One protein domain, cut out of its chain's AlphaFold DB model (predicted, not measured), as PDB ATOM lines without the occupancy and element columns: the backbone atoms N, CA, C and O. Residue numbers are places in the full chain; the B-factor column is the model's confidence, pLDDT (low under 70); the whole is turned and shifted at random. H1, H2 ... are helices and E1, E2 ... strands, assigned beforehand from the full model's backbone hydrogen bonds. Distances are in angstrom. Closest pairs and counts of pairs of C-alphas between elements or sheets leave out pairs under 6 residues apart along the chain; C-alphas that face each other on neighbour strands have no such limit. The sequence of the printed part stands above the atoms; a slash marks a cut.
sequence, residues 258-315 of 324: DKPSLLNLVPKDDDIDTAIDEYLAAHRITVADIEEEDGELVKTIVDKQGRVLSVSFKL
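This is residues 258 to 315 of the 324 residues of the protein "uncharacterized protein LOC108090010" of Drosophila ficusphila (UniProt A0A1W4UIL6). This is a loose, open frame with two sides: on one, an unnamed tail, residues 258 to 271, turns back into the helix H1; on the other is a two-stranded hairpin, E1 and E2. The short helix H2 sits at the end of that hairpin where E1 begins and E2 ends, while H1 keeps away from both strands. You have 58 printed residues, with two named helices and two named strands in the order H1, H2, E1, E2; the sheet, E1 - E2, is antiparallel, and the class is mixed, helices and strands. The whole is loose, with a radius of gyration of the C-alphas of 13.1 A, and its flat outline spans 37 by 30 by 15 A.

Start at residues 258 to 271, which hold no named element and whose C-alphas lie 12 to 21 A from the mean of all C-alphas. Next comes H1, residues 272 to 282, and after a tight link H2, residues 287 to 292; these two are only just apart, their closest C-alphas being 8.3 A from each other. Go on to E1, residues 296 to 302, and E2, residues 308 to 314, a hairpin of antiparallel strands with 158 degrees between their directions. Look there for N 297 and O 313, 2.9 A apart, and N 309 and O 301, 2.8 A apart, both within hydrogen-bond range. The closest C-alphas of H2 and E1 are those of Ile 290 and Leu 297, 5.0 A apart; those of H2 and E2 are of Ile 290 and Lys 314, 7.1 A apart. H1 is apart from E1 and from E2. In H2 every O i to N i+4 pair is within hydrogen-bond range; in H1, 6 of 7 are.

Find C-alpha 272 at (-81.479, -75.773, -38.563); from there H1 runs 16.0 A to C-alpha 282 at (-68.209, -71.270, -30.906). H2, residues 287 to 292, measures 8.8 A from first to last C-alpha. E1, residues 296 to 302, runs 19.6 A. E2 covers 19.7 A from C-alpha 308 to C-alpha 314, which you find at (-81.217, -59.978, -31.530).

The two C-alphas farthest apart are those of Asp 270 and Gly 306, 37.4 A. Residues 268 to 274, of which 272 to 274 belong to H1, stand free. The printed part has no cut, and the links H1 to H2, H2 to E1 and E1 to E2 are tight. The mean pLDDT of the printed part is 80.8; look for values under 70 at residues 258 to 270 and residue 272.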
ATOM      1  N   ASP A 258     -55.520 -64.928 -30.836       41.22
ATOM      2  CA  ASP A 258     -54.912 -66.025 -31.592       41.22
ATOM      3  C   ASP A 258     -55.955 -66.632 -32.543       41.22
ATOM      4  O   ASP A 258     -57.064 -66.966 -32.129       41.22
ATOM      5  N   LYS A 259     -55.592 -66.719 -33.833       42.75
ATOM      6  CA  LYS A 259     -56.371 -67.246 -34.974       42.75
ATOM      7  C   LYS A 259     -57.655 -68.008 -34.580       42.75
ATOM      8  O   LYS A 259     -57.563 -69.189 -34.240       42.75
ATOM      9  N   PRO A 260     -58.855 -67.435 -34.780       44.19
ATOM     10  CA  PRO A 260     -60.030 -68.264 -34.971       44.19
ATOM     11  C   PRO A 260     -59.849 -68.980 -36.311       44.19
ATOM     12  O   PRO A 260     -59.841 -68.363 -37.382       44.19
ATOM     13  N   SER A 261     -59.613 -70.289 -36.257       44.84
ATOM     14  CA  SER A 261     -59.815 -71.155 -37.412       44.84
ATOM     15  C   SER A 261     -61.256 -70.940 -37.855       44.84
ATOM     16  O   SER A 261     -62.170 -71.232 -37.088       44.84
ATOM     17  N   LEU A 262     -61.458 -70.358 -39.040       46.03
ATOM     18  CA  LEU A 262     -62.783 -70.217 -39.632       46.03
ATOM     19  C   LEU A 262     -63.380 -71.624 -39.724       46.03
ATOM     20  O   LEU A 262     -62.944 -72.434 -40.542       46.03
ATOM     21  N   LEU A 263     -64.305 -71.938 -38.819       47.59
ATOM     22  CA  LEU A 263     -65.098 -73.150 -38.891       47.59
ATOM     23  C   LEU A 263     -65.968 -73.004 -40.136       47.59
ATOM     24  O   LEU A 263     -66.879 -72.180 -40.171       47.59
ATOM     25  N   ASN A 264     -65.656 -73.778 -41.176       49.75
ATOM     26  CA  ASN A 264     -66.584 -74.008 -42.273       49.75
ATOM     27  C   ASN A 264     -67.764 -74.795 -41.693       49.75
ATOM     28  O   ASN A 264     -67.735 -76.025 -41.653       49.75
ATOM     29  N   LEU A 265     -68.767 -74.074 -41.193       53.28
ATOM     30  CA  LEU A 265     -70.047 -74.634 -40.782       53.28
ATOM     31  C   LEU A 265     -70.806 -75.013 -42.055       53.28
ATOM     32  O   LEU A 265     -71.584 -74.233 -42.594       53.28
ATOM     33  N   VAL A 266     -70.497 -76.193 -42.590       64.94
ATOM     34  CA  VAL A 266     -71.349 -76.839 -43.588       64.94
ATOM     35  C   VAL A 266     -72.591 -77.314 -42.830       64.94
ATOM     36  O   VAL A 266     -72.425 -78.101 -41.894       64.94
ATOM     37  N   PRO A 267     -73.802 -76.838 -43.179       54.34
ATOM     38  CA  PRO A 267     -75.029 -77.310 -42.553       54.34
ATOM     39  C   PRO A 267     -75.093 -78.833 -42.681       54.34
ATOM     40  O   PRO A 267     -74.966 -79.368 -43.782       54.34
ATOM     41  N   LYS A 268     -75.219 -79.543 -41.559       65.19
ATOM     42  CA  LYS A 268     -75.633 -80.948 -41.588       65.19
ATOM     43  C   LYS A 268     -77.155 -80.950 -41.688       65.19
ATOM     44  O   LYS A 268     -77.811 -80.302 -40.882       65.19
ATOM     45  N   ASP A 269     -77.667 -81.643 -42.695       59.09
ATOM     46  CA  ASP A 269     -78.967 -81.405 -43.336       59.09
ATOM     47  C   ASP A 269     -80.253 -81.564 -42.499       59.09
ATOM     48  O   ASP A 269     -81.320 -81.348 -43.058       59.09
ATOM     49  N   ASP A 270     -80.231 -81.851 -41.193       57.44
ATOM     50  CA  ASP A 270     -81.470 -82.273 -40.509       57.44
ATOM     51  C   ASP A 270     -81.921 -81.440 -39.295       57.44
ATOM     52  O   ASP A 270     -82.986 -81.730 -38.756       57.44
ATOM     53  N   ASP A 271     -81.206 -80.388 -38.872       73.31
ATOM     54  CA  ASP A 271     -81.697 -79.550 -37.762       73.31
ATOM     55  C   ASP A 271     -81.123 -78.119 -37.784       73.31
ATOM     56  O   ASP A 271     -80.028 -77.841 -37.286       73.31
ATOM     57  N   ILE A 272     -81.867 -77.190 -38.397       66.75
ATOM     58  CA  ILE A 272     -81.479 -75.773 -38.563       66.75
ATOM     59  C   ILE A 272     -81.218 -75.106 -37.204       66.75
ATOM     60  O   ILE A 272     -80.304 -74.285 -37.084       66.75
ATOM     61  N   ASP A 273     -81.968 -75.504 -36.177       74.69
ATOM     62  CA  ASP A 273     -81.849 -74.943 -34.831       74.69
ATOM     63  C   ASP A 273     -80.495 -75.291 -34.187       74.69
ATOM     64  O   ASP A 273     -79.893 -74.459 -33.507       74.69
ATOM     65  N   THR A 274     -79.924 -76.459 -34.508       82.31
ATOM     66  CA  THR A 274     -78.628 -76.879 -33.948       82.31
ATOM     67  C   THR A 274     -77.464 -76.059 -34.518       82.31
ATOM     68  O   THR A 274     -76.500 -75.767 -33.811       82.31
ATOM     69  N   ALA A 275     -77.548 -75.630 -35.783       84.38
ATOM     70  CA  ALA A 275     -76.480 -74.857 -36.424       84.38
ATOM     71  C   ALA A 275     -76.309 -73.458 -35.804       84.38
ATOM     72  O   ALA A 275     -75.187 -72.951 -35.695       84.38
ATOM     73  N   ILE A 276     -77.415 -72.836 -35.381       83.25
ATOM     74  CA  ILE A 276     -77.393 -71.531 -34.710       83.25
ATOM     75  C   ILE A 276     -76.770 -71.674 -33.319       83.25
ATOM     76  O   ILE A 276     -75.868 -70.906 -32.972       83.25
ATOM     77  N   ASP A 277     -77.186 -72.687 -32.559       86.44
ATOM     78  CA  ASP A 277     -76.644 -72.956 -31.225       86.44
ATOM     79  C   ASP A 277     -75.140 -73.273 -31.267       86.44
ATOM     80  O   ASP A 277     -74.368 -72.739 -30.464       86.44
ATOM     81  N   GLU A 278     -74.684 -74.064 -32.244       89.44
ATOM     82  CA  GLU A 278     -73.256 -74.338 -32.454       89.44
ATOM     83  C   GLU A 278     -72.461 -73.065 -32.782       89.44
ATOM     84  O   GLU A 278     -71.360 -72.861 -32.254       89.44
ATOM     85  N   TYR A 279     -73.010 -72.176 -33.617       88.38
ATOM     86  CA  TYR A 279     -72.362 -70.907 -33.956       88.38
ATOM     87  C   TYR A 279     -72.218 -69.991 -32.733       88.38
ATOM     88  O   TYR A 279     -71.145 -69.409 -32.509       88.38
ATOM     89  N   LEU A 280     -73.279 -69.867 -31.932       90.38
ATOM     90  CA  LEU A 280     -73.272 -69.071 -30.704       90.38
ATOM     91  C   LEU A 280     -72.282 -69.653 -29.684       90.38
ATOM     92  O   LEU A 280     -71.452 -68.914 -29.137       90.38
ATOM     93  N   ALA A 281     -72.263 -70.979 -29.521       90.56
ATOM     94  CA  ALA A 281     -71.321 -71.675 -28.650       90.56
ATOM     95  C   ALA A 281     -69.856 -71.461 -29.075       90.56
ATOM     96  O   ALA A 281     -69.004 -71.170 -28.226       90.56
ATOM     97  N   ALA A 282     -69.555 -71.518 -30.378       89.62
ATOM     98  CA  ALA A 282     -68.209 -71.270 -30.906       89.62
ATOM     99  C   ALA A 282     -67.690 -69.861 -30.563       89.62
ATOM    100  O   ALA A 282     -66.498 -69.675 -30.304       89.62
ATOM    101  N   HIS A 283     -68.588 -68.875 -30.489       87.81
ATOM    102  CA  HIS A 283     -68.264 -67.494 -30.128       87.81
ATOM    103  C   HIS A 283     -68.422 -67.194 -28.633       87.81
ATOM    104  O   HIS A 283     -68.269 -66.031 -28.231       87.81
ATOM    105  N   ARG A 284     -68.702 -68.218 -27.810       92.88
ATOM    106  CA  ARG A 284     -69.012 -68.082 -26.378       92.88
ATOM    107  C   ARG A 284     -70.083 -67.013 -26.153       92.88
ATOM    108  O   ARG A 284     -69.855 -66.039 -25.439       92.88
ATOM    109  N   ILE A 285     -71.179 -67.135 -26.888       93.94
ATOM    110  CA  ILE A 285     -72.389 -66.336 -26.723       93.94
ATOM    111  C   ILE A 285     -73.469 -67.311 -26.284       93.94
ATOM    112  O   ILE A 285     -73.663 -68.345 -26.920       93.94
ATOM    113  N   THR A 286     -74.148 -67.000 -25.195       94.31
ATOM    114  CA  THR A 286     -75.314 -67.744 -24.728       94.31
ATOM    115  C   THR A 286     -76.573 -66.914 -24.943       94.31
ATOM    116  O   THR A 286     -76.516 -65.689 -25.031       94.31
ATOM    117  N   VAL A 287     -77.731 -67.573 -25.021       91.69
ATOM    118  CA  VAL A 287     -79.029 -66.876 -25.091       91.69
ATOM    119  C   VAL A 287     -79.221 -65.959 -23.878       91.69
ATOM    120  O   VAL A 287     -79.715 -64.848 -24.030       91.69
ATOM    121  N   ALA A 288     -78.737 -66.376 -22.703       92.88
ATOM    122  CA  ALA A 288     -78.772 -65.573 -21.483       92.88
ATOM    123  C   ALA A 288     -77.998 -64.251 -21.626       92.88
ATOM    124  O   ALA A 288     -78.492 -63.221 -21.181       92.88
ATOM    125  N   ASP A 289     -76.846 -64.256 -22.309       91.69
ATOM    126  CA  ASP A 289     -76.070 -63.028 -22.557       91.69
ATOM    127  C   ASP A 289     -76.849 -62.026 -23.430       91.69
ATOM    128  O   ASP A 289     -76.677 -60.817 -23.308       91.69
ATOM    129  N   ILE A 290     -77.707 -62.518 -24.333       91.94
ATOM    130  CA  ILE A 290     -78.561 -61.676 -25.185       91.94
ATOM    131  C   ILE A 290     -79.752 -61.142 -24.382       91.94
ATOM    132  O   ILE A 290     -80.141 -59.989 -24.554       91.94
ATOM    133  N   GLU A 291     -80.333 -61.961 -23.504       92.12
ATOM    134  CA  GLU A 291     -81.434 -61.552 -22.625       92.12
ATOM    135  C   GLU A 291     -81.000 -60.538 -21.558       92.12
ATOM    136  O   GLU A 291     -81.782 -59.646 -21.229       92.12
ATOM    137  N   GLU A 292     -79.768 -60.638 -21.047       93.69
ATOM    138  CA  GLU A 292     -79.200 -59.682 -20.085       93.69
ATOM    139  C   GLU A 292     -79.012 -58.283 -20.702       93.69
ATOM    140  O   GLU A 292     -79.197 -57.278 -20.018       93.69
ATOM    141  N   GLU A 293     -78.733 -58.210 -22.007       90.75
ATOM    142  CA  GLU A 293     -78.537 -56.968 -22.773       90.75
ATOM    143  C   GLU A 293     -79.828 -56.514 -23.484       90.75
ATOM    144  O   GLU A 293     -79.838 -56.175 -24.669       90.75
ATOM    145  N   ASP A 294     -80.961 -56.546 -22.774       90.81
ATOM    146  CA  ASP A 294     -82.278 -56.096 -23.264       90.81
ATOM    147  C   ASP A 294     -82.728 -56.756 -24.594       90.81
ATOM    148  O   ASP A 294     -83.532 -56.201 -25.354       90.81
ATOM    149  N   GLY A 295     -82.234 -57.963 -24.888       90.44
ATOM    150  CA  GLY A 295     -82.542 -58.708 -26.111       90.44
ATOM    151  C   GLY A 295     -81.678 -58.346 -27.325       90.44
ATOM    152  O   GLY A 295     -81.955 -58.857 -28.419       90.44
ATOM    153  N   GLU A 296     -80.656 -57.496 -27.172       93.75
ATOM    154  CA  GLU A 296     -79.707 -57.125 -28.225       93.75
ATOM    155  C   GLU A 296     -78.254 -57.124 -27.724       93.75
ATOM    156  O   GLU A 296     -77.781 -56.170 -27.115       93.75
ATOM    157  N   LEU A 297     -77.490 -58.154 -28.094       93.75
ATOM    158  CA  LEU A 297     -76.062 -58.223 -27.792       93.75
ATOM    159  C   LEU A 297     -75.236 -57.692 -28.968       93.75
ATOM    160  O   LEU A 297     -75.239 -58.277 -30.053       93.75
ATOM    161  N   VAL A 298     -74.468 -56.620 -28.754       94.12
ATOM    162  CA  VAL A 298     -73.533 -56.082 -29.757       94.12
ATOM    163  C   VAL A 298     -72.104 -56.502 -29.420       94.12
ATOM    164  O   VAL A 298     -71.517 -56.020 -28.451       94.12
ATOM    165  N   LYS A 299     -71.496 -57.356 -30.251       92.94
ATOM    166  CA  LYS A 299     -70.070 -57.704 -30.152       92.94
ATOM    167  C   LYS A 299     -69.246 -56.953 -31.186       92.94
ATOM    168  O   LYS A 299     -69.632 -56.801 -32.341       92.94
ATOM    169  N   THR A 300     -68.063 -56.526 -30.759       91.12
ATOM    170  CA  THR A 300     -67.062 -55.917 -31.634       91.12
ATOM    171  C   THR A 300     -65.959 -56.929 -31.927       91.12
ATOM    172  O   THR A 300     -65.377 -57.494 -31.004       91.12
ATOM    173  N   ILE A 301     -65.671 -57.152 -33.205       89.50
ATOM    174  CA  ILE A 301     -64.640 -58.062 -33.703       89.50
ATOM    175  C   ILE A 301     -63.613 -57.221 -34.457       89.50
ATOM    176  O   ILE A 301     -63.981 -56.385 -35.277       89.50
ATOM    177  N   VAL A 302     -62.327 -57.427 -34.191       87.19
ATOM    178  CA  VAL A 302     -61.249 -56.780 -34.947       87.19
ATOM    179  C   VAL A 302     -60.628 -57.798 -35.883       87.19
ATOM    180  O   VAL A 302     -60.241 -58.883 -35.449       87.19
ATOM    181  N   ASP A 303     -60.570 -57.471 -37.170       90.31
ATOM    182  CA  ASP A 303     -59.960 -58.354 -38.157       90.31
ATOM    183  C   ASP A 303     -58.427 -58.230 -38.196       90.31
ATOM    184  O   ASP A 303     -57.807 -57.426 -37.498       90.31
ATOM    185  N   LYS A 304     -57.790 -59.037 -39.052       86.19
ATOM    186  CA  LYS A 304     -56.326 -59.064 -39.210       86.19
ATOM    187  C   LYS A 304     -55.753 -57.759 -39.770       86.19
ATOM    188  O   LYS A 304     -54.564 -57.506 -39.611       86.19
ATOM    189  N   GLN A 305     -56.571 -56.961 -40.451       88.38
ATOM    190  CA  GLN A 305     -56.208 -55.649 -40.977       88.38
ATOM    191  C   GLN A 305     -56.429 -54.534 -39.940       88.38
ATOM    192  O   GLN A 305     -56.180 -53.367 -40.238       88.38
ATOM    193  N   GLY A 306     -56.887 -54.867 -38.728       87.31
ATOM    194  CA  GLY A 306     -57.208 -53.896 -37.687       87.31
ATOM    195  C   GLY A 306     -58.523 -53.153 -37.931       87.31
ATOM    196  O   GLY A 306     -58.770 -52.135 -37.278       87.31
ATOM    197  N   ARG A 307     -59.368 -53.622 -38.858       89.94
ATOM    198  CA  ARG A 307     -60.708 -53.068 -39.071       89.94
ATOM    199  C   ARG A 307     -61.628 -53.563 -37.968       89.94
ATOM    200  O   ARG A 307     -61.583 -54.726 -37.573       89.94
ATOM    201  N   VAL A 308     -62.471 -52.663 -37.487       89.94
ATOM    202  CA  VAL A 308     -63.438 -52.932 -36.426       89.94
ATOM    203  C   VAL A 308     -64.778 -53.277 -37.074       89.94
ATOM    204  O   VAL A 308     -65.339 -52.461 -37.800       89.94
ATOM    205  N   LEU A 309     -65.279 -54.482 -36.823       91.50
ATOM    206  CA  LEU A 309     -66.590 -54.971 -37.245       91.50
ATOM    207  C   LEU A 309     -67.501 -55.055 -36.020       91.50
ATOM    208  O   LEU A 309     -67.085 -55.550 -34.975       91.50
ATOM    209  N   SER A 310     -68.745 -54.603 -36.136       89.56
ATOM    210  CA  SER A 310     -69.754 -54.769 -35.086       89.56
ATOM    211  C   SER A 310     -70.835 -55.721 -35.573       89.56
ATOM    212  O   SER A 310     -71.413 -55.509 -36.636       89.56
ATOM    213  N   VAL A 311     -71.097 -56.766 -34.794       93.44
ATOM    214  CA  VAL A 311     -72.142 -57.759 -35.056       93.44
ATOM    215  C   VAL A 311     -73.177 -57.642 -33.944       93.44
ATOM    216  O   VAL A 311     -72.810 -57.666 -32.768       93.44
ATOM    217  N   SER A 312     -74.451 -57.490 -34.305       93.25
ATOM    218  CA  SER A 312     -75.563 -57.469 -33.355       93.25
ATOM    219  C   SER A 312     -76.371 -58.759 -33.436       93.25
ATOM    220  O   SER A 312     -76.761 -59.207 -34.514       93.25
ATOM    221  N   PHE A 313     -76.624 -59.354 -32.276       93.31
ATOM    222  CA  PHE A 313     -77.470 -60.527 -32.107       93.31
ATOM    223  C   PHE A 313     -78.759 -60.077 -31.438       93.31
ATOM    224  O   PHE A 313     -78.709 -59.481 -30.365       93.31
ATOM    225  N   LYS A 314     -79.904 -60.336 -32.072       93.25
ATOM    226  CA  LYS A 314     -81.217 -59.978 -31.530       93.25
ATOM    227  C   LYS A 314     -82.076 -61.214 -31.389       93.25
ATOM    228  O   LYS A 314     -82.212 -61.974 -32.348       93.25
ATOM    229  N   LEU A 315     -82.699 -61.374 -30.227       90.81
ATOM    230  CA  LEU A 315     -83.667 -62.442 -30.029       90.81
ATOM    231  C   LEU A 315     -85.014 -62.016 -30.633       90.81
ATOM    232  O   LEU A 315     -85.738 -61.182 -30.086       90.81
TER     233      LEU A 315